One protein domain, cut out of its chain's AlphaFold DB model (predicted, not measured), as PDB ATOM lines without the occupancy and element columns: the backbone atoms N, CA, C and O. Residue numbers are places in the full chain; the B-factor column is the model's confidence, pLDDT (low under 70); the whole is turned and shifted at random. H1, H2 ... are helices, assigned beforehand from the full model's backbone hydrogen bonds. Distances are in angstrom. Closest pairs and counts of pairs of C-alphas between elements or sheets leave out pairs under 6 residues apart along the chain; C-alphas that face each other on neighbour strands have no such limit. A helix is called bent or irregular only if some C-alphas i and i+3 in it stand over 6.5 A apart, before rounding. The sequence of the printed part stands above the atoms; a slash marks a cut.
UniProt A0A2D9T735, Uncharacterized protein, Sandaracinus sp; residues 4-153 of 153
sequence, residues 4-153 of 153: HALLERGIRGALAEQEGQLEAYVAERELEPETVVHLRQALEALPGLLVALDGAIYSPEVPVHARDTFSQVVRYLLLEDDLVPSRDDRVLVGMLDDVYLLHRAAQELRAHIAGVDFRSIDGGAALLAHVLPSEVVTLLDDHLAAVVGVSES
ATOM      1  N   HIS A   4      25.995 -31.965 -27.803       72.75
ATOM      2  CA  HIS A   4      25.742 -32.719 -26.574       72.75
ATOM      3  C   HIS A   4      25.204 -34.133 -26.849       72.75
ATOM      4  O   HIS A   4      25.749 -35.102 -26.338       72.75
ATOM      5  N   ALA A   5      24.205 -34.273 -27.729       71.12
ATOM      6  CA  ALA A   5      23.638 -35.581 -28.074       71.12
ATOM      7  C   ALA A   5      24.621 -36.478 -28.855       71.12
ATOM      8  O   ALA A   5      24.544 -37.703 -28.771       71.12
ATOM      9  N   LEU A   6      25.534 -35.881 -29.630       71.00
ATOM     10  CA  LEU A   6      26.615 -36.597 -30.313       71.00
ATOM     11  C   LEU A   6      27.660 -37.118 -29.321       71.00
ATOM     12  O   LEU A   6      28.013 -38.294 -29.388       71.00
ATOM     13  N   LEU A   7      28.108 -36.264 -28.398       72.94
ATOM     14  CA  LEU A   7      29.063 -36.623 -27.351       72.94
ATOM     15  C   LEU A   7      28.479 -37.694 -26.425       72.94
ATOM     16  O   LEU A   7      29.099 -38.732 -26.230       72.94
ATOM     17  N   GLU A   8      27.250 -37.500 -25.942       76.88
ATOM     18  CA  GLU A   8      26.549 -38.462 -25.084       76.88
ATOM     19  C   GLU A   8      26.436 -39.840 -25.750       76.88
ATOM     20  O   GLU A   8      26.714 -40.864 -25.127       76.88
ATOM     21  N   ARG A   9      26.081 -39.882 -27.041       75.62
ATOM     22  CA  ARG A   9      26.005 -41.139 -27.793       75.62
ATOM     23  C   ARG A   9      27.373 -41.802 -27.957       75.62
ATOM     24  O   ARG A   9      27.453 -43.020 -27.823       75.62
ATOM     25  N   GLY A  10      28.411 -41.031 -28.282       76.31
ATOM     26  CA  GLY A  10      29.771 -41.550 -28.441       76.31
ATOM     27  C   GLY A  10      30.310 -42.138 -27.138       76.31
ATOM     28  O   GLY A  10      30.765 -43.277 -27.122       76.31
ATOM     29  N   ILE A  11      30.156 -41.402 -26.037       76.62
ATOM     30  CA  ILE A  11      30.644 -41.788 -24.709       76.62
ATOM     31  C   ILE A  11      29.892 -43.008 -24.180       76.62
ATOM     32  O   ILE A  11      30.525 -43.955 -23.729       76.62
ATOM     33  N   ARG A  12      28.560 -43.067 -24.313       77.38
ATOM     34  CA  ARG A  12      27.808 -44.279 -23.941       77.38
ATOM     35  C   ARG A  12      28.201 -45.501 -24.767       77.38
ATOM     36  O   ARG A  12      28.215 -46.602 -24.229       77.38
ATOM     37  N   GLY A  13      28.498 -45.313 -26.054       79.25
ATOM     38  CA  GLY A  13      29.009 -46.382 -26.913       79.25
ATOM     39  C   GLY A  13      30.345 -46.919 -26.405       79.25
ATOM     40  O   GLY A  13      30.460 -48.113 -26.156       79.25
ATOM     41  N   ALA A  14      31.305 -46.022 -26.161       78.12
ATOM     42  CA  ALA A  14      32.610 -46.380 -25.614       78.12
ATOM     43  C   ALA A  14      32.488 -47.072 -24.246       78.12
ATOM     44  O   ALA A  14      33.070 -48.128 -24.037       78.12
ATOM     45  N   LEU A  15      31.667 -46.544 -23.334       80.31
ATOM     46  CA  LEU A  15      31.479 -47.138 -22.006       80.31
ATOM     47  C   LEU A  15      30.883 -48.541 -22.054       80.31
ATOM     48  O   LEU A  15      31.342 -49.416 -21.328       80.31
ATOM     49  N   ALA A  16      29.905 -48.780 -22.929       83.69
ATOM     50  CA  ALA A  16      29.333 -50.111 -23.092       83.69
ATOM     51  C   ALA A  16      30.379 -51.140 -23.558       83.69
ATOM     52  O   ALA A  16      30.322 -52.299 -23.155       83.69
ATOM     53  N   GLU A  17      31.344 -50.719 -24.379       84.69
ATOM     54  CA  GLU A  17      32.453 -51.563 -24.837       84.69
ATOM     55  C   GLU A  17      33.508 -51.799 -23.742       84.69
ATOM     56  O   GLU A  17      34.153 -52.847 -23.735       84.69
ATOM     57  N   GLN A  18      33.655 -50.858 -22.800       85.69
ATOM     58  CA  GLN A  18      34.628 -50.925 -21.705       85.69
ATOM     59  C   GLN A  18      34.062 -51.458 -20.380       85.69
ATOM     60  O   GLN A  18      34.822 -51.632 -19.434       85.69
ATOM     61  N   GLU A  19      32.765 -51.756 -20.282       86.25
ATOM     62  CA  GLU A  19      32.106 -52.154 -19.025       86.25
ATOM     63  C   GLU A  19      32.818 -53.328 -18.323       86.25
ATOM     64  O   GLU A  19      33.151 -53.245 -17.143       86.25
ATOM     65  N   GLY A  20      33.135 -54.396 -19.064       88.25
ATOM     66  CA  GLY A  20      33.860 -55.545 -18.506       88.25
ATOM     67  C   GLY A  20      35.303 -55.215 -18.103       88.25
ATOM     68  O   GLY A  20      35.830 -55.812 -17.167       88.25
ATOM     69  N   GLN A  21      35.935 -54.245 -18.771       89.50
ATOM     70  CA  GLN A  21      37.259 -53.758 -18.381       89.50
ATOM     71  C   GLN A  21      37.186 -52.899 -17.120       89.50
ATOM     72  O   GLN A  21      38.079 -52.984 -16.288       89.50
ATOM     73  N   LEU A  22      36.123 -52.107 -16.948       90.25
ATOM     74  CA  LEU A  22      35.911 -51.295 -15.752       90.25
ATOM     75  C   LEU A  22      35.733 -52.177 -14.512       90.25
ATOM     76  O   LEU A  22      36.357 -51.920 -13.484       90.25
ATOM     77  N   GLU A  23      34.937 -53.242 -14.618       92.50
ATOM     78  CA  GLU A  23      34.776 -54.233 -13.546       92.50
ATOM     79  C   GLU A  23      36.097 -54.943 -13.219       92.50
ATOM     80  O   GLU A  23      36.470 -55.043 -12.049       92.50
ATOM     81  N   ALA A  24      36.830 -55.389 -14.247       91.88
ATOM     82  CA  ALA A  24      38.134 -56.023 -14.072       91.88
ATOM     83  C   ALA A  24      39.144 -55.072 -13.416       91.88
ATOM     84  O   ALA A  24      39.811 -55.459 -12.463       91.88
ATOM     85  N   TYR A  25      39.193 -53.814 -13.850       91.19
ATOM     86  CA  TYR A  25      40.089 -52.794 -13.311       91.19
ATOM     87  C   TYR A  25      39.829 -52.502 -11.829       91.19
ATOM     88  O   TYR A  25      40.765 -52.394 -11.037       91.19
ATOM     89  N   VAL A  26      38.557 -52.386 -11.430       92.44
ATOM     90  CA  VAL A  26      38.175 -52.211 -10.018       92.44
ATOM     91  C   VAL A  26      38.584 -53.436  -9.197       92.44
ATOM     92  O   VAL A  26      39.162 -53.276  -8.122       92.44
ATOM     93  N   ALA A  27      38.346 -54.645  -9.714       92.69
ATOM     94  CA  ALA A  27      38.711 -55.886  -9.037       92.69
ATOM     95  C   ALA A  27      40.235 -56.063  -8.899       92.69
ATOM     96  O   ALA A  27      40.714 -56.429  -7.827       92.69
ATOM     97  N   GLU A  28      41.002 -55.773  -9.952       92.19
ATOM     98  CA  GLU A  28      42.470 -55.842  -9.965       92.19
ATOM     99  C   GLU A  28      43.112 -54.896  -8.951       92.19
ATOM    100  O   GLU A  28      44.175 -55.197  -8.411       92.19
ATOM    101  N   ARG A  29      42.464 -53.761  -8.673       88.69
ATOM    102  CA  ARG A  29      42.929 -52.786  -7.680       88.69
ATOM    103  C   ARG A  29      42.319 -52.976  -6.295       88.69
ATOM    104  O   ARG A  29      42.488 -52.105  -5.448       88.69
ATOM    105  N   GLU A  30      41.655 -54.111  -6.069       93.44
ATOM    106  CA  GLU A  30      41.073 -54.504  -4.779       93.44
ATOM    107  C   GLU A  30      40.118 -53.441  -4.206       93.44
ATOM    108  O   GLU A  30      40.044 -53.226  -2.996       93.44
ATOM    109  N   LEU A  31      39.390 -52.749  -5.087       92.38
ATOM    110  CA  LEU A  31      38.431 -51.718  -4.708       92.38
ATOM    111  C   LEU A  31      37.036 -52.303  -4.478       92.38
ATOM    112  O   LEU A  31      36.668 -53.336  -5.041       92.38
ATOM    113  N   GLU A  32      36.234 -51.598  -3.680       93.44
ATOM    114  CA  GLU A  32      34.857 -52.007  -3.395       93.44
ATOM    115  C   GLU A  32      34.014 -52.060  -4.683       93.44
ATOM    116  O   GLU A  32      34.096 -51.125  -5.491       93.44
ATOM    117  N   PRO A  33      33.166 -53.087  -4.890       89.12
ATOM    118  CA  PRO A  33      32.377 -53.240  -6.114       89.12
ATOM    119  C   PRO A  33      31.471 -52.046  -6.442       89.12
ATOM    120  O   PRO A  33      31.268 -51.740  -7.618       89.12
ATOM    121  N   GLU A  34      30.953 -51.323  -5.438       92.00
ATOM    122  CA  GLU A  34      30.192 -50.087  -5.674       92.00
ATOM    123  C   GLU A  34      30.991 -49.001  -6.414       92.00
ATOM    124  O   GLU A  34      30.398 -48.138  -7.066       92.00
ATOM    125  N   THR A  35      32.325 -49.066  -6.383       91.31
ATOM    126  CA  THR A  35      33.209 -48.138  -7.098       91.31
ATOM    127  C   THR A  35      32.933 -48.144  -8.599       91.31
ATOM    128  O   THR A  35      32.963 -47.084  -9.221       91.31
ATOM    129  N   VAL A  36      32.565 -49.295  -9.180       91.19
ATOM    130  CA  VAL A  36      32.185 -49.406 -10.603       91.19
ATOM    131  C   VAL A  36      31.023 -48.467 -10.934       91.19
ATOM    132  O   VAL A  36      31.055 -47.767 -11.947       91.19
ATOM    133  N   VAL A  37      30.008 -48.407 -10.067       90.94
ATOM    134  CA  VAL A  37      28.822 -47.561 -10.273       90.94
ATOM    135  C   VAL A  37      29.214 -46.087 -10.256       90.94
ATOM    136  O   VAL A  37      28.773 -45.320 -11.110       90.94
ATOM    137  N   HIS A  38      30.065 -45.692  -9.313       90.88
ATOM    138  CA  HIS A  38      30.509 -44.307  -9.192       90.88
ATOM    139  C   HIS A  38      31.435 -43.880 -10.336       90.88
ATOM    140  O   HIS A  38      31.304 -42.766 -10.843       90.88
ATOM    141  N   LEU A  39      32.313 -44.770 -10.801       90.44
ATOM    142  CA  LEU A  39      33.154 -44.509 -11.968       90.44
ATOM    143  C   LEU A  39      32.325 -44.380 -13.242       90.44
ATOM    144  O   LEU A  39      32.549 -43.455 -14.019       90.44
ATOM    145  N   ARG A  40      31.310 -45.233 -13.420       89.44
ATOM    146  CA  ARG A  40      30.367 -45.105 -14.536       89.44
ATOM    147  C   ARG A  40      29.663 -43.751 -14.515       89.44
ATOM    148  O   ARG A  40      29.610 -43.087 -15.541       89.44
ATOM    149  N   GLN A  41      29.180 -43.317 -13.353       88.12
ATOM    150  CA  GLN A  41      28.541 -42.007 -13.204       88.12
ATOM    151  C   GLN A  41      29.487 -40.850 -13.559       88.12
ATOM    152  O   GLN A  41      29.060 -39.906 -14.219       88.12
ATOM    153  N   ALA A  42      30.759 -40.921 -13.157       89.19
ATOM    154  CA  ALA A  42      31.758 -39.910 -13.506       89.19
ATOM    155  C   ALA A  42      32.026 -39.875 -15.023       89.19
ATOM    156  O   ALA A  42      32.015 -38.811 -15.637       89.19
ATOM    157  N   LEU A  43      32.175 -41.043 -15.652       87.50
ATOM    158  CA  LEU A  43      32.362 -41.159 -17.100       87.50
ATOM    159  C   LEU A  43      31.135 -40.661 -17.886       87.50
ATOM    160  O   LEU A  43      31.268 -39.950 -18.880       87.50
ATOM    161  N   GLU A  44      29.927 -40.977 -17.421       85.94
ATOM    162  CA  GLU A  44      28.672 -40.498 -18.010       85.94
ATOM    163  C   GLU A  44      28.468 -38.985 -17.841       85.94
ATOM    164  O   GLU A  44      27.724 -38.384 -18.619       85.94
ATOM    165  N   ALA A  45      29.131 -38.353 -16.864       84.50
ATOM    166  CA  ALA A  45      29.075 -36.909 -16.651       84.50
ATOM    167  C   ALA A  45      29.920 -36.115 -17.661       84.50
ATOM    168  O   ALA A  45      29.653 -34.928 -17.866       84.50
ATOM    169  N   LEU A  46      30.879 -36.754 -18.345       84.62
ATOM    170  CA  LEU A  46      31.822 -36.115 -19.273       84.62
ATOM    171  C   LEU A  46      31.164 -35.182 -20.317       84.62
ATOM    172  O   LEU A  46      31.580 -34.025 -20.416       84.62
ATOM    173  N   PRO A  47      30.110 -35.586 -21.064       82.31
ATOM    174  CA  PRO A  47      29.479 -34.702 -22.044       82.31
ATOM    175  C   PRO A  47      28.799 -33.488 -21.396       82.31
ATOM    176  O   PRO A  47      28.755 -32.411 -21.991       82.31
ATOM    177  N   GLY A  48      28.235 -33.664 -20.198       83.62
ATOM    178  CA  GLY A  48      27.613 -32.583 -19.438       83.62
ATOM    179  C   GLY A  48      28.653 -31.592 -18.926       83.62
ATOM    180  O   GLY A  48      28.482 -30.389 -19.104       83.62
ATOM    181  N   LEU A  49      29.754 -32.100 -18.367       86.31
ATOM    182  CA  LEU A  49      30.869 -31.290 -17.879       86.31
ATOM    183  C   LEU A  49      31.516 -30.485 -19.002       86.31
ATOM    184  O   LEU A  49      31.677 -29.282 -18.840       86.31
ATOM    185  N   LEU A  50      31.803 -31.095 -20.156       84.81
ATOM    186  CA  LEU A  50      32.368 -30.381 -21.306       84.81
ATOM    187  C   LEU A  50      31.496 -29.203 -21.749       84.81
ATOM    188  O   LEU A  50      31.998 -28.099 -21.933       84.81
ATOM    189  N   VAL A  51      30.186 -29.424 -21.896       84.19
ATOM    190  CA  VAL A  51      29.248 -28.364 -22.300       84.19
ATOM    191  C   VAL A  51      29.160 -27.271 -21.239       84.19
ATOM    192  O   VAL A  51      29.101 -26.089 -21.572       84.19
ATOM    193  N   ALA A  52      29.137 -27.653 -19.963       85.56
ATOM    194  CA  ALA A  52      29.001 -26.699 -18.876       85.56
ATOM    195  C   ALA A  52      30.279 -25.863 -18.679       85.56
ATOM    196  O   ALA A  52      30.187 -24.664 -18.425       85.56
ATOM    197  N   LEU A  53      31.452 -26.474 -18.863       87.62
ATOM    198  CA  LEU A  53      32.751 -25.804 -18.850       87.62
ATOM    199  C   LEU A  53      32.916 -24.854 -20.040       87.62
ATOM    200  O   LEU A  53      33.242 -23.688 -19.827       87.62
ATOM    201  N   ASP A  54      32.614 -25.310 -21.261       86.25
ATOM    202  CA  ASP A  54      32.638 -24.461 -22.462       86.25
ATOM    203  C   ASP A  54      31.697 -23.260 -22.292       86.25
ATOM    204  O   ASP A  54      32.084 -22.121 -22.524       86.25
ATOM    205  N   GLY A  55      30.488 -23.469 -21.765       84.75
ATOM    206  CA  GLY A  55      29.574 -22.367 -21.461       84.75
ATOM    207  C   GLY A  55      30.117 -21.388 -20.410       84.75
ATOM    208  O   GLY A  55      29.930 -20.177 -20.548       84.75
ATOM    209  N   ALA A  56      30.792 -21.894 -19.374       85.94
ATOM    210  CA  ALA A  56      31.310 -21.080 -18.279       85.94
ATOM    211  C   ALA A  56      32.453 -20.160 -18.729       85.94
ATOM    212  O   ALA A  56      32.446 -18.981 -18.375       85.94
ATOM    213  N   ILE A  57      33.402 -20.648 -19.539       86.94
ATOM    214  CA  ILE A  57      34.627 -19.897 -19.879       86.94
ATOM    215  C   ILE A  57      34.390 -18.577 -20.622       86.94
ATOM    216  O   ILE A  57      35.229 -17.675 -20.556       86.94
ATOM    217  N   TYR A  58      33.250 -18.425 -21.300       83.81
ATOM    218  CA  TYR A  58      32.902 -17.185 -21.995       83.81
ATOM    219  C   TYR A  58      32.371 -16.093 -21.056       83.81
ATOM    220  O   TYR A  58      32.222 -14.944 -21.480       83.81
ATOM    221  N   SER A  59      32.098 -16.406 -19.786       84.81
ATOM    222  CA  SER A  59      31.680 -15.401 -18.810       84.81
ATOM    223  C   SER A  59      32.825 -14.422 -18.514       84.81
ATOM    224  O   SER A  59      33.949 -14.848 -18.241       84.81
ATOM    225  N   PRO A  60      32.585 -13.097 -18.519       84.38
ATOM    226  CA  PRO A  60      33.612 -12.100 -18.206       84.38
ATOM    227  C   PRO A  60      34.081 -12.158 -16.744       84.38
ATOM    228  O   PRO A  60      35.149 -11.644 -16.434       84.38
ATOM    229  N   GLU A  61      33.310 -12.795 -15.862       86.44
ATOM    230  CA  GLU A  61      33.616 -12.911 -14.431       86.44
ATOM    231  C   GLU A  61      34.547 -14.083 -14.107       86.44
ATOM    232  O   GLU A  61      35.068 -14.155 -12.998       86.44
ATOM    233  N   VAL A  62      34.769 -14.993 -15.061       86.94
ATOM    234  CA  VAL A  62      35.665 -16.133 -14.859       86.94
ATOM    235  C   VAL A  62      37.114 -15.652 -14.750       86.94
ATOM    236  O   VAL A  62      37.584 -14.998 -15.695       86.94
ATOM    237  N   PRO A  63      37.834 -16.016 -13.669       85.81
ATOM    238  CA  PRO A  63      39.249 -15.703 -13.503       85.81
ATOM    239  C   PRO A  63      40.115 -16.236 -14.648       85.81
ATOM    240  O   PRO A  63      39.851 -17.309 -15.184       85.81
ATOM    241  N   VAL A  64      41.182 -15.506 -14.992       85.88
ATOM    242  CA  VAL A  64      42.107 -15.877 -16.081       85.88
ATOM    243  C   VAL A  64      42.679 -17.283 -15.872       85.88
ATOM    244  O   VAL A  64      42.546 -18.115 -16.764       85.88
ATOM    245  N   HIS A  65      43.165 -17.590 -14.663       84.44
ATOM    246  CA  HIS A  65      43.707 -18.914 -14.336       84.44
ATOM    247  C   HIS A  65      42.712 -20.053 -14.608       84.44
ATOM    248  O   HIS A  65      43.097 -21.091 -15.127       84.44
ATOM    249  N   ALA A  66      41.417 -19.865 -14.330       85.75
ATOM    250  CA  ALA A  66      40.409 -20.901 -14.544       85.75
ATOM    251  C   ALA A  66      40.133 -21.144 -16.043       85.75
ATOM    252  O   ALA A  66      39.848 -22.273 -16.448       85.75
ATOM    253  N   ARG A  67      40.261 -20.107 -16.886       86.25
ATOM    254  CA  ARG A  67      40.196 -20.252 -18.356       86.25
ATOM    255  C   ARG A  67      41.427 -20.954 -18.907       86.25
ATOM    256  O   ARG A  67      41.291 -21.777 -19.811       86.25
ATOM    257  N   ASP A  68      42.597 -20.629 -18.371       86.44
ATOM    258  CA  ASP A  68      43.857 -21.242 -18.780       86.44
ATOM    259  C   ASP A  68      43.874 -22.731 -18.417       86.44
ATOM    260  O   ASP A  68      44.163 -23.561 -19.279       86.44
ATOM    261  N   THR A  69      43.426 -23.086 -17.206       87.56
ATOM    262  CA  THR A  69      43.210 -24.478 -16.783       87.56
ATOM    263  C   THR A  69      42.301 -25.221 -17.759       87.56
ATOM    264  O   THR A  69      42.682 -26.272 -18.268       87.56
ATOM    265  N   PHE A  70      41.115 -24.684 -18.077       87.94
ATOM    266  CA  PHE A  70      40.209 -25.346 -19.023       87.94
ATOM    267  C   PHE A  70      40.818 -25.473 -20.424       87.94
ATOM    268  O   PHE A  70      40.693 -26.518 -21.057       87.94
ATOM    269  N   SER A  71      41.505 -24.433 -20.903       85.31
ATOM    270  CA  SER A  71      42.160 -24.461 -22.212       85.31
ATOM    271  C   SER A  71      43.227 -25.552 -22.270       85.31
ATOM    272  O   SER A  71      43.320 -26.253 -23.277       85.31
ATOM    273  N   GLN A  72      43.986 -25.749 -21.188       84.69
ATOM    274  CA  GLN A  72      44.955 -26.836 -21.116       84.69
ATOM    275  C   GLN A  72      44.283 -28.207 -21.073       84.69
ATOM    276  O   GLN A  72      44.718 -29.102 -21.791       84.69
ATOM    277  N   VAL A  73      43.195 -28.364 -20.310       86.69
ATOM    278  CA  VAL A  73      42.409 -29.607 -20.324       86.69
ATOM    279  C   VAL A  73      41.932 -29.922 -21.741       86.69
ATOM    280  O   VAL A  73      42.131 -31.033 -22.213       86.69
ATOM    281  N   VAL A  74      41.392 -28.950 -22.481       83.56
ATOM    282  CA  VAL A  74      40.980 -29.165 -23.879       83.56
ATOM    283  C   VAL A  74      42.163 -29.558 -24.773       83.56
ATOM    284  O   VAL A  74      42.013 -30.444 -25.610       83.56
ATOM    285  N   ARG A  75      43.339 -28.939 -24.610       81.06
ATOM    286  CA  ARG A  75      44.541 -29.300 -25.386       81.06
ATOM    287  C   ARG A  75      45.023 -30.718 -25.085       81.06
ATOM    288  O   ARG A  75      45.364 -31.433 -26.027       81.06
ATOM    289  N   TYR A  76      44.982 -31.127 -23.817       81.75
ATOM    290  CA  TYR A  76      45.271 -32.496 -23.392       81.75
ATOM    291  C   TYR A  76      44.331 -33.490 -24.089       81.75
ATOM    292  O   TYR A  76      44.794 -34.370 -24.810       81.75
ATOM    293  N   LEU A  77      43.014 -33.259 -23.999       78.31
ATOM    294  CA  LEU A  77      41.986 -34.102 -24.631       78.31
ATOM    295  C   LEU A  77      42.131 -34.197 -26.164       78.31
ATOM    296  O   LEU A  77      41.679 -35.157 -26.787       78.31
ATOM    297  N   LEU A  78      42.724 -33.183 -26.805       74.19
ATOM    298  CA  LEU A  78      42.914 -33.111 -28.258       74.19
ATOM    299  C   LEU A  78      44.245 -33.716 -28.747       74.19
ATOM    300  O   LEU A  78      44.600 -33.520 -29.911       74.19
ATOM    301  N   LEU A  79      44.912 -34.532 -27.918       65.81
ATOM    302  CA  LEU A  79      46.085 -35.370 -28.230       65.81
ATOM    303  C   LEU A  79      47.433 -34.644 -28.376       65.81
ATOM    304  O   LEU A  79      48.430 -35.315 -28.646       65.81
ATOM    305  N   GLU A  80      47.509 -33.317 -28.229       58.34
ATOM    306  CA  GLU A  80      48.797 -32.610 -28.359       58.34
ATOM    307  C   GLU A  80      49.745 -32.900 -27.179       58.34
ATOM    308  O   GLU A  80      50.954 -32.938 -27.389       58.34
ATOM    309  N   ASP A  81      49.199 -33.185 -25.990       60.22
ATOM    310  CA  ASP A  81      49.944 -33.350 -24.728       60.22
ATOM    311  C   ASP A  81      49.408 -34.509 -23.849       60.22
ATOM    312  O   ASP A  81      49.604 -34.528 -22.635       60.22
ATOM    313  N   ASP A  82      48.709 -35.471 -24.456       66.69
ATOM    314  CA  ASP A  82      48.052 -36.584 -23.757       66.69
ATOM    315  C   ASP A  82      49.077 -37.580 -23.171       66.69
ATOM    316  O   ASP A  82      49.866 -38.198 -23.899       66.69
ATOM    317  N   LEU A  83      49.088 -37.718 -21.840       64.19
ATOM    318  CA  LEU A  83      50.030 -38.571 -21.110       64.19
ATOM    319  C   LEU A  83      49.610 -40.045 -21.132       64.19
ATOM    320  O   LEU A  83      50.478 -40.926 -21.084       64.19
ATOM    321  N   VAL A  84      48.307 -40.325 -21.206       68.00
ATOM    322  CA  VAL A  84      47.758 -41.683 -21.264       68.00
ATOM    323  C   VAL A  84      46.706 -41.753 -22.368       68.00
ATOM    324  O   VAL A  84      45.513 -41.849 -22.097       68.00
ATOM    325  N   PRO A  85      47.136 -41.814 -23.639       64.25
ATOM    326  CA  PRO A  85      46.188 -41.789 -24.730       64.25
ATOM    327  C   PRO A  85      45.226 -42.962 -24.690       64.25
ATOM    328  O   PRO A  85      45.644 -44.122 -24.618       64.25
ATOM    329  N   SER A  86      43.933 -42.645 -24.800       68.88
ATOM    330  CA  SER A  86      42.834 -43.611 -24.888       68.88
ATOM    331  C   SER A  86      42.881 -44.369 -26.224       68.88
ATOM    332  O   SER A  86      42.136 -44.111 -27.174       68.88
ATOM    333  N   ARG A  87      43.850 -45.281 -26.344       65.44
ATOM    334  CA  ARG A  87      44.130 -46.095 -27.530       65.44
ATOM    335  C   ARG A  87      44.507 -47.514 -27.126       65.44
ATOM    336  O   ARG A  87      45.011 -47.750 -26.030       65.44
ATOM    337  N   ASP A  88      44.281 -48.438 -28.052       70.69
ATOM    338  CA  ASP A  88      44.698 -49.836 -27.950       70.69
ATOM    339  C   ASP A  88      44.225 -50.513 -26.647       70.69
ATOM    340  O   ASP A  88      43.024 -50.635 -26.417       70.69
ATOM    341  N   ASP A  89      45.146 -50.969 -25.800       70.12
ATOM    342  CA  ASP A  89      44.881 -51.659 -24.534       70.12
ATOM    343  C   ASP A  89      44.679 -50.709 -23.338       70.12
ATOM    344  O   ASP A  89      44.445 -51.164 -22.221       70.12
ATOM    345  N   ARG A  90      44.750 -49.389 -23.555       72.62
ATOM    346  CA  ARG A  90      44.701 -48.361 -22.497       72.62
ATOM    347  C   ARG A  90      43.457 -47.489 -22.533       72.62
ATOM    348  O   ARG A  90      43.385 -46.510 -21.795       72.62
ATOM    349  N   VAL A  91      42.473 -47.851 -23.357       78.81
ATOM    350  CA  VAL A  91      41.259 -47.055 -23.592       78.81
ATOM    351  C   VAL A  91      40.582 -46.652 -22.284       78.81
ATOM    352  O   VAL A  91      40.314 -45.472 -22.093       78.81
ATOM    353  N   LEU A  92      40.372 -47.591 -21.357       83.81
ATOM    354  CA  LEU A  92      39.726 -47.298 -20.079       83.81
ATOM    355  C   LEU A  92      40.531 -46.318 -19.213       83.81
ATOM    356  O   LEU A  92      39.967 -45.358 -18.698       83.81
ATOM    357  N   VAL A  93      41.835 -46.550 -19.037       83.75
ATOM    358  CA  VAL A  93      42.669 -45.687 -18.182       83.75
ATOM    359  C   VAL A  93      42.762 -44.282 -18.774       83.75
ATOM    360  O   VAL A  93      42.612 -43.326 -18.023       83.75
ATOM    361  N   GLY A  94      42.895 -44.186 -20.100       85.06
ATOM    362  CA  GLY A  94      42.858 -42.924 -20.843       85.06
ATOM    363  C   GLY A  94      41.481 -42.247 -20.890       85.06
ATOM    364  O   GLY A  94      41.352 -41.122 -21.333       85.06
ATOM    365  N   MET A  95      40.399 -42.929 -20.497       86.56
ATOM    366  CA  MET A  95      39.110 -42.262 -20.270       86.56
ATOM    367  C   MET A  95      39.009 -41.749 -18.831       86.56
ATOM    368  O   MET A  95      38.341 -40.753 -18.570       86.56
ATOM    369  N   LEU A  96      39.619 -42.447 -17.871       89.94
ATOM    370  CA  LEU A  96      39.546 -42.088 -16.456       89.94
ATOM    371  C   LEU A  96      40.377 -40.838 -16.128       89.94
ATOM    372  O   LEU A  96      39.940 -40.035 -15.303       89.94
ATOM    373  N   ASP A  97      41.534 -40.648 -16.761       89.31
ATOM    374  CA  ASP A  97      42.339 -39.428 -16.615       89.31
ATOM    375  C   ASP A  97      41.701 -38.212 -17.313       89.31
ATOM    376  O   ASP A  97      41.643 -37.135 -16.717       89.31
ATOM    377  N   ASP A  98      41.117 -38.391 -18.499       88.56
ATOM    378  CA  ASP A  98      40.331 -37.374 -19.204       88.56
ATOM    379  C   ASP A  98      39.191 -36.843 -18.321       88.56
ATOM    380  O   ASP A  98      39.009 -35.631 -18.140       88.56
ATOM    381  N   VAL A  99      38.421 -37.758 -17.716       90.31
ATOM    382  CA  VAL A  99      37.349 -37.397 -16.778       90.31
ATOM    383  C   VAL A  99      37.931 -36.711 -15.543       90.31
ATOM    384  O   VAL A  99      37.350 -35.736 -15.062       90.31
ATOM    385  N   TYR A 100      39.072 -37.175 -15.030       92.44
ATOM    386  CA  TYR A 100      39.722 -36.554 -13.880       92.44
ATOM    387  C   TYR A 100      40.056 -35.084 -14.159       92.44
ATOM    388  O   TYR A 100      39.642 -34.213 -13.391       92.44
ATOM    389  N   LEU A 101      40.702 -34.785 -15.288       90.94
ATOM    390  CA  LEU A 101      41.045 -33.419 -15.688       90.94
ATOM    391  C   LEU A 101      39.811 -32.521 -15.838       90.94
ATOM    392  O   LEU A 101      39.813 -31.375 -15.383       90.94
ATOM    393  N   LEU A 102      38.728 -33.040 -16.418       90.81
ATOM    394  CA  LEU A 102      37.474 -32.294 -16.545       90.81
ATOM    395  C   LEU A 102      36.830 -31.996 -15.192       90.81
ATOM    396  O   LEU A 102      36.351 -30.882 -14.974       90.81
ATOM    397  N   HIS A 103      36.854 -32.951 -14.261       91.69
ATOM    398  CA  HIS A 103      36.401 -32.713 -12.895       91.69
ATOM    399  C   HIS A 103      37.272 -31.671 -12.179       91.69
ATOM    400  O   HIS A 103      36.723 -30.810 -11.493       91.69
ATOM    401  N   ARG A 104      38.599 -31.681 -12.375       90.50
ATOM    402  CA  ARG A 104      39.507 -30.661 -11.817       90.50
ATOM    403  C   ARG A 104      39.212 -29.270 -12.383       90.50
ATOM    404  O   ARG A 104      39.017 -28.336 -11.611       90.50
ATOM    405  N   ALA A 105      39.057 -29.130 -13.700       89.50
ATOM    406  CA  ALA A 105      38.651 -27.858 -14.309       89.50
ATOM    407  C   ALA A 105      37.277 -27.382 -13.801       89.50
ATOM    408  O   ALA A 105      37.065 -26.189 -13.577       89.50
ATOM    409  N   ALA A 106      36.345 -28.309 -13.566       89.50
ATOM    410  CA  ALA A 106      35.029 -27.988 -13.025       89.50
ATOM    411  C   ALA A 106      35.067 -27.516 -11.565       89.50
ATOM    412  O   ALA A 106      34.215 -26.717 -11.171       89.50
ATOM    413  N   GLN A 107      36.055 -27.944 -10.774       88.69
ATOM    414  CA  GLN A 107      36.286 -27.396  -9.435       88.69
ATOM    415  C   GLN A 107      36.720 -25.926  -9.500       88.69
ATOM    416  O   GLN A 107      36.153 -25.104  -8.780       88.69
ATOM    417  N   GLU A 108      37.638 -25.581 -10.406       85.94
ATOM    418  CA  GLU A 108      38.112 -24.199 -10.599       85.94
ATOM    419  C   GLU A 108      37.001 -23.268 -11.116       85.94
ATOM    420  O   GLU A 108      36.886 -22.111 -10.715       85.94
ATOM    421  N   LEU A 109      36.120 -23.784 -11.979       84.00
ATOM    422  CA  LEU A 109      35.020 -23.024 -12.586       84.00
ATOM    423  C   LEU A 109      33.691 -23.137 -11.826       84.00
ATOM    424  O   LEU A 109      32.668 -22.636 -12.296       84.00
ATOM    425  N   ARG A 110      33.679 -23.747 -10.635       83.00
ATOM    426  CA  ARG A 110      32.463 -24.099  -9.881       83.00
ATOM    427  C   ARG A 110      31.462 -22.954  -9.730       83.00
ATOM    428  O   ARG A 110      30.263 -23.169  -9.878       83.00
ATOM    429  N   ALA A 111      31.934 -21.744  -9.429       82.75
ATOM    430  CA  ALA A 111      31.068 -20.577  -9.231       82.75
ATOM    431  C   ALA A 111      30.379 -20.092 -10.523       82.75
ATOM    432  O   ALA A 111      29.435 -19.306 -10.458       82.75
ATOM    433  N   HIS A 112      30.841 -20.562 -11.683       82.00
ATOM    434  CA  HIS A 112      30.429 -20.102 -13.008       82.00
ATOM    435  C   HIS A 112      29.749 -21.195 -13.843       82.00
ATOM    436  O   HIS A 112      29.195 -20.903 -14.902       82.00
ATOM    437  N   ILE A 113      29.753 -22.441 -13.365       80.12
ATOM    438  CA  ILE A 113      29.082 -23.568 -14.007       80.12
ATOM    439  C   ILE A 113      27.616 -23.610 -13.564       80.12
ATOM    440  O   ILE A 113      27.304 -23.754 -12.382       80.12
ATOM    441  N   ALA A 114      26.697 -23.522 -14.526       72.56
ATOM    442  CA  ALA A 114      25.264 -23.668 -14.287       72.56
ATOM    443  C   ALA A 114      24.787 -25.095 -14.602       72.56
ATOM    444  O   ALA A 114      25.223 -25.708 -15.572       72.56
ATOM    445  N   GLY A 115      23.835 -25.605 -13.815       68.19
ATOM    446  CA  GLY A 115      23.123 -26.851 -14.131       68.19
ATOM    447  C   GLY A 115      23.864 -28.156 -13.813       68.19
ATOM    448  O   GLY A 115      23.366 -29.215 -14.186       68.19
ATOM    449  N   VAL A 116      24.999 -28.103 -13.104       67.81
ATOM    450  CA  VAL A 116      25.737 -29.285 -12.621       67.81
ATOM    451  C   VAL A 116      25.659 -29.357 -11.093       67.81
ATOM    452  O   VAL A 116      25.820 -28.343 -10.414       67.81
ATOM    453  N   ASP A 117      25.407 -30.544 -10.533       72.25
ATOM    454  CA  ASP A 117      25.439 -30.754  -9.079       72.25
ATOM    455  C   ASP A 117      26.886 -30.708  -8.564       72.25
ATOM    456  O   ASP A 117      27.712 -31.555  -8.900       72.25
ATOM    457  N   PHE A 118      27.198 -29.747  -7.694       66.50
ATOM    458  CA  PHE A 118      28.538 -29.586  -7.127       66.50
ATOM    459  C   PHE A 118      29.022 -30.789  -6.312       66.50
ATOM    460  O   PHE A 118      30.226 -31.019  -6.236       66.50
ATOM    461  N   ARG A 119      28.114 -31.585  -5.728       64.12
ATOM    462  CA  ARG A 119      28.501 -32.833  -5.050       64.12
ATOM    463  C   ARG A 119      29.044 -33.867  -6.034       64.12
ATOM    464  O   ARG A 119      29.923 -34.639  -5.667       64.12
ATOM    465  N   SER A 120      28.548 -33.854  -7.271       71.88
ATOM    466  CA  SER A 120      29.049 -34.705  -8.352       71.88
ATOM    467  C   SER A 120      30.437 -34.255  -8.818       71.88
ATOM    468  O   SER A 120      31.289 -35.102  -9.067       71.88
ATOM    469  N   ILE A 121      30.705 -32.944  -8.839       74.00
ATOM    470  CA  ILE A 121      32.015 -32.390  -9.218       74.00
ATOM    471  C   ILE A 121      33.097 -32.787  -8.203       74.00
ATOM    472  O   ILE A 121      34.065 -33.449  -8.579       74.00
ATOM    473  N   ASP A 122      32.905 -32.431  -6.925       75.44
ATOM    474  CA  ASP A 122      33.899 -32.661  -5.864       75.44
ATOM    475  C   ASP A 122      34.098 -34.157  -5.576       75.44
ATOM    476  O   ASP A 122      35.226 -34.625  -5.417       75.44
ATOM    477  N   GLY A 123      32.999 -34.922  -5.549       82.62
ATOM    478  CA  GLY A 123      33.046 -36.368  -5.349       82.62
ATOM    479  C   GLY A 123      33.745 -37.101  -6.495       82.62
ATOM    480  O   GLY A 123      34.494 -38.040  -6.238       82.62
ATOM    481  N   GLY A 124      33.554 -36.653  -7.740       85.88
ATOM    482  CA  GLY A 124      34.171 -37.274  -8.912       85.88
ATOM    483  C   GLY A 124      35.688 -37.097  -8.960       85.88
ATOM    484  O   GLY A 124      36.397 -38.078  -9.156       85.88
ATOM    485  N   ALA A 125      36.209 -35.892  -8.690       88.56
ATOM    486  CA  ALA A 125      37.658 -35.657  -8.661       88.56
ATOM    487  C   ALA A 125      38.362 -36.518  -7.596       88.56
ATOM    488  O   ALA A 125      39.379 -37.149  -7.875       88.56
ATOM    489  N   ALA A 126      37.802 -36.574  -6.381       90.44
ATOM    490  CA  ALA A 126      38.366 -37.355  -5.281       90.44
ATOM    491  C   ALA A 126      38.319 -38.866  -5.554       90.44
ATOM    492  O   ALA A 126      39.291 -39.574  -5.295       90.44
ATOM    493  N   LEU A 127      37.204 -39.350  -6.112       91.94
ATOM    494  CA  LEU A 127      37.064 -40.736  -6.546       91.94
ATOM    495  C   LEU A 127      38.127 -41.097  -7.587       91.94
ATOM    496  O   LEU A 127      38.818 -42.098  -7.439       91.94
ATOM    497  N   LEU A 128      38.272 -40.278  -8.627       92.75
ATOM    498  CA  LEU A 128      39.201 -40.547  -9.723       92.75
ATOM    499  C   LEU A 128      40.661 -40.455  -9.273       92.75
ATOM    500  O   LEU A 128      41.454 -41.296  -9.669       92.75
ATOM    501  N   ALA A 129      41.007 -39.535  -8.370       92.44
ATOM    502  CA  ALA A 129      42.339 -39.490  -7.759       92.44
ATOM    503  C   ALA A 129      42.664 -40.760  -6.954       92.44
ATOM    504  O   ALA A 129      43.804 -41.216  -6.937       92.44
ATOM    505  N   HIS A 130      41.666 -41.346  -6.288       92.31
ATOM    506  CA  HIS A 130      41.822 -42.619  -5.586       92.31
ATOM    507  C   HIS A 130      41.925 -43.808  -6.558       92.31
ATOM    508  O   HIS A 130      42.566 -44.825  -6.275       92.31
ATOM    509  N   VAL A 131      41.281 -43.686  -7.721       92.06
ATOM    510  CA  VAL A 131      41.171 -44.752  -8.713       92.06
ATOM    511  C   VAL A 131      42.271 -44.709  -9.782       92.06
ATOM    512  O   VAL A 131      42.549 -45.705 -10.427       92.06
ATOM    513  N   LEU A 132      42.958 -43.606  -9.996       90.50
ATOM    514  CA  LEU A 132      44.074 -43.586 -10.936       90.50
ATOM    515  C   LEU A 132      45.369 -44.045 -10.249       90.50
ATOM    516  O   LEU A 132      45.495 -43.948  -9.023       90.50
ATOM    517  N   PRO A 133      46.359 -44.561 -11.002       88.38
ATOM    518  CA  PRO A 133      47.705 -44.742 -10.472       88.38
ATOM    519  C   PRO A 133      48.242 -43.411  -9.937       88.38
ATOM    520  O   PRO A 133      48.105 -42.374 -10.585       88.38
ATOM    521  N   SER A 134      48.866 -43.426  -8.760       88.50
ATOM    522  CA  SER A 134      49.310 -42.191  -8.101       88.50
ATOM    523  C   SER A 134      50.311 -41.382  -8.930       88.50
ATOM    524  O   SER A 134      50.313 -40.153  -8.858       88.50
ATOM    525  N   GLU A 135      51.132 -42.048  -9.754       87.31
ATOM    526  CA  GLU A 135      52.069 -41.367 -10.647       87.31
ATOM    527  C   GLU A 135      51.325 -40.601 -11.744       87.31
ATOM    528  O   GLU A 135      51.718 -39.491 -12.085       87.31
ATOM    529  N   VAL A 136      50.224 -41.165 -12.256       87.12
ATOM    530  CA  VAL A 136      49.364 -40.512 -13.252       87.12
ATOM    531  C   VAL A 136      48.717 -39.274 -12.640       87.12
ATOM    532  O   VAL A 136      48.844 -38.193 -13.201       87.12
ATOM    533  N   VAL A 137      48.109 -39.394 -11.454       90.62
ATOM    534  CA  VAL A 137      47.490 -38.248 -10.759       90.62
ATOM    535  C   VAL A 137      48.504 -37.129 -10.523       90.62
ATOM    536  O   VAL A 137      48.222 -35.976 -10.830       90.62
ATOM    537  N   THR A 138      49.702 -37.475 -10.045       89.44
ATOM    538  CA  THR A 138      50.773 -36.501  -9.789       89.44
ATOM    539  C   THR A 138      51.172 -35.764 -11.065       89.44
ATOM    540  O   THR A 138      51.246 -34.540 -11.065       89.44
ATOM    541  N   LEU A 139      51.381 -36.488 -12.169       87.88
ATOM    542  CA  LEU A 139      51.751 -35.878 -13.447       87.88
ATOM    543  C   LEU A 139      50.654 -34.957 -13.994       87.88
ATOM    544  O   LEU A 139      50.968 -33.900 -14.539       87.88
ATOM    545  N   LEU A 140      49.382 -35.337 -13.844       88.25
ATOM    546  CA  LEU A 140      48.243 -34.519 -14.267       88.25
ATOM    547  C   LEU A 140      48.129 -33.240 -13.429       88.25
ATOM    548  O   LEU A 140      47.970 -32.156 -13.988       88.25
ATOM    549  N   ASP A 141      48.251 -33.344 -12.104       89.19
ATOM    550  CA  ASP A 141      48.230 -32.179 -11.215       89.19
ATOM    551  C   ASP A 141      49.432 -31.251 -11.467       89.19
ATOM    552  O   ASP A 141      49.248 -30.036 -11.538       89.19
ATOM    553  N   ASP A 142      50.640 -31.790 -11.675       86.44
ATOM    554  CA  ASP A 142      51.833 -31.005 -12.029       86.44
ATOM    555  C   ASP A 142      51.639 -30.259 -13.358       86.44
ATOM    556  O   ASP A 142      52.019 -29.091 -13.495       86.44
ATOM    557  N   HIS A 143      51.010 -30.915 -14.335       82.25
ATOM    558  CA  HIS A 143      50.698 -30.325 -15.631       82.25
ATOM    559  C   HIS A 143      49.713 -29.154 -15.504       82.25
ATOM    560  O   HIS A 143      49.931 -28.098 -16.101       82.25
ATOM    561  N   LEU A 144      48.670 -29.297 -14.681       82.94
ATOM    562  CA  LEU A 144      47.732 -28.210 -14.387       82.94
ATOM    563  C   LEU A 144      48.394 -27.076 -13.586       82.94
ATOM    564  O   LEU A 144      48.202 -25.900 -13.900       82.94
ATOM    565  N   ALA A 145      49.210 -27.405 -12.581       83.00
ATOM    566  CA  ALA A 145      49.888 -26.425 -11.734       83.00
ATOM    567  C   ALA A 145      50.884 -25.558 -12.520       83.00
ATOM    568  O   ALA A 145      50.980 -24.353 -12.275       83.00
ATOM    569  N   ALA A 146      51.589 -26.143 -13.492       77.88
ATOM    570  CA  ALA A 146      52.494 -25.410 -14.373       77.88
ATOM    571  C   ALA A 146      51.771 -24.315 -15.176       77.88
ATOM    572  O   ALA A 146      52.347 -23.258 -15.420       77.88
ATOM    573  N   VAL A 147      50.509 -24.533 -15.548       70.56
ATOM    574  CA  VAL A 147      49.702 -23.537 -16.266       70.56
ATOM    575  C   VAL A 147      49.276 -22.404 -15.340       70.56
ATOM    576  O   VAL A 147      49.475 -21.238 -15.672       70.56
ATOM    577  N   VAL A 148      48.777 -22.727 -14.144       65.81
ATOM    578  CA  VAL A 148      48.344 -21.717 -13.163       65.81
ATOM    579  C   VAL A 148      49.513 -20.830 -12.715       65.81
ATOM    580  O   VAL A 148      49.372 -19.610 -12.666       65.81
ATOM    581  N   GLY A 149      50.688 -21.415 -12.461       58.22
ATOM    582  CA  GLY A 149      51.878 -20.667 -12.038       58.22
ATOM    583  C   GLY A 149      52.444 -19.720 -13.105       58.22
ATOM    584  O   GLY A 149      53.075 -18.719 -12.765       58.22
ATOM    585  N   VAL A 150      52.202 -19.993 -14.391       55.72
ATOM    586  CA  VAL A 150      52.588 -19.103 -15.500       55.72
ATOM    587  C   VAL A 150      51.627 -17.920 -15.625       55.72
ATOM    588  O   VAL A 150      52.070 -16.822 -15.945       55.72
ATOM    589  N   SER A 151      50.342 -18.107 -15.329       50.88
ATOM    590  CA  SER A 151      49.325 -17.049 -15.431       50.88
ATOM    591  C   SER A 151      49.361 -16.028 -14.285       50.88
ATOM    592  O   SER A 151      48.798 -14.941 -14.418       50.88
ATOM    593  N   GLU A 152      50.015 -16.356 -13.165       47.69
ATOM    594  CA  GLU A 152      50.216 -15.456 -12.016       47.69
ATOM    595  C   GLU A 152      51.561 -14.695 -12.035       47.69
ATOM    596  O   GLU A 152      51.800 -13.867 -11.150       47.69
ATOM    597  N   SER A 153      52.427 -14.953 -13.027       44.34
ATOM    598  CA  SER A 153      53.785 -14.387 -13.171       44.34
ATOM    599  C   SER A 153      53.860 -13.245 -14.188       44.34
ATOM    600  O   SER A 153      54.607 -12.273 -13.923       44.34
TER     601      SER A 153
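This is residues 4 to 153 of the 153 residues of an uncharacterized protein of Sandaracinus sp (UniProt A0A2D9T735). Five helices are gathered about a sixth, H4, which runs through the middle: H2, H3 and H5 pack on it, H6 packs on H3, and the bent H1 covers the outside of H2. The printed part has 150 residues, with H1 to H6 in chain order and no named strand: all helix. It is compact, with a radius of gyration of the C-alphas of 15.0 A and spans of 43 by 32 by 27 A.

Find C-alpha 4 at (25.742, -32.719, -26.574), where H1, residues 4 to 28, begins. By hydrogen bonds H1 and H2, residues 34 to 57, were each assigned as one helix, but both are bent: C-alphas 17 and 20 are 7.6 A apart, C-alphas 44 and 47 7.1 A. Their arms are H1a, 4 to 17, H1b, 20 to 28, H2a, 34 to 44, and H2b, 47 to 57. Then come H3, 64 to 77, 20.1 A, and H4, 88 to 108, 31.6 A, irregular, with C-alphas 89 and 92 8.1 A apart. H5 is 118 to 131; H6, 134 to 151, 26.2 A, ends at (49.325, -17.049, -15.431).

Start at the hub, H4; with H2b, H3 and H6 it forms a bundle, a group of four helices or arms. H3 and H4 are a hairpin at a shallow tilt of 10 degrees, closest at C-alphas 70 and 105, 5.6 A. H4 and H5 are a hairpin too, closest at C-alphas 103 and 125, 5.3 A. H6 touches H3 with residues 144 to 151 alone, closest at C-alphas 148 and 65, 5.5 A. H1a touches H2b, closest at C-alphas 8 and 47, 5.7 A. Every O i to N i+4 pair is within hydrogen-bond range in H1a, H1b, H2a, H2b, H3 and H5; H4 has 14 of 17, H6 13 of 14.

The farthest C-alphas, Gly 20 and Ser 153, are 46.0 A apart. The printed part has no cut and no long link. Look for pLDDT under 70 at residues 79 to 87, 115 to 116, 118 to 119 and 148 to 153.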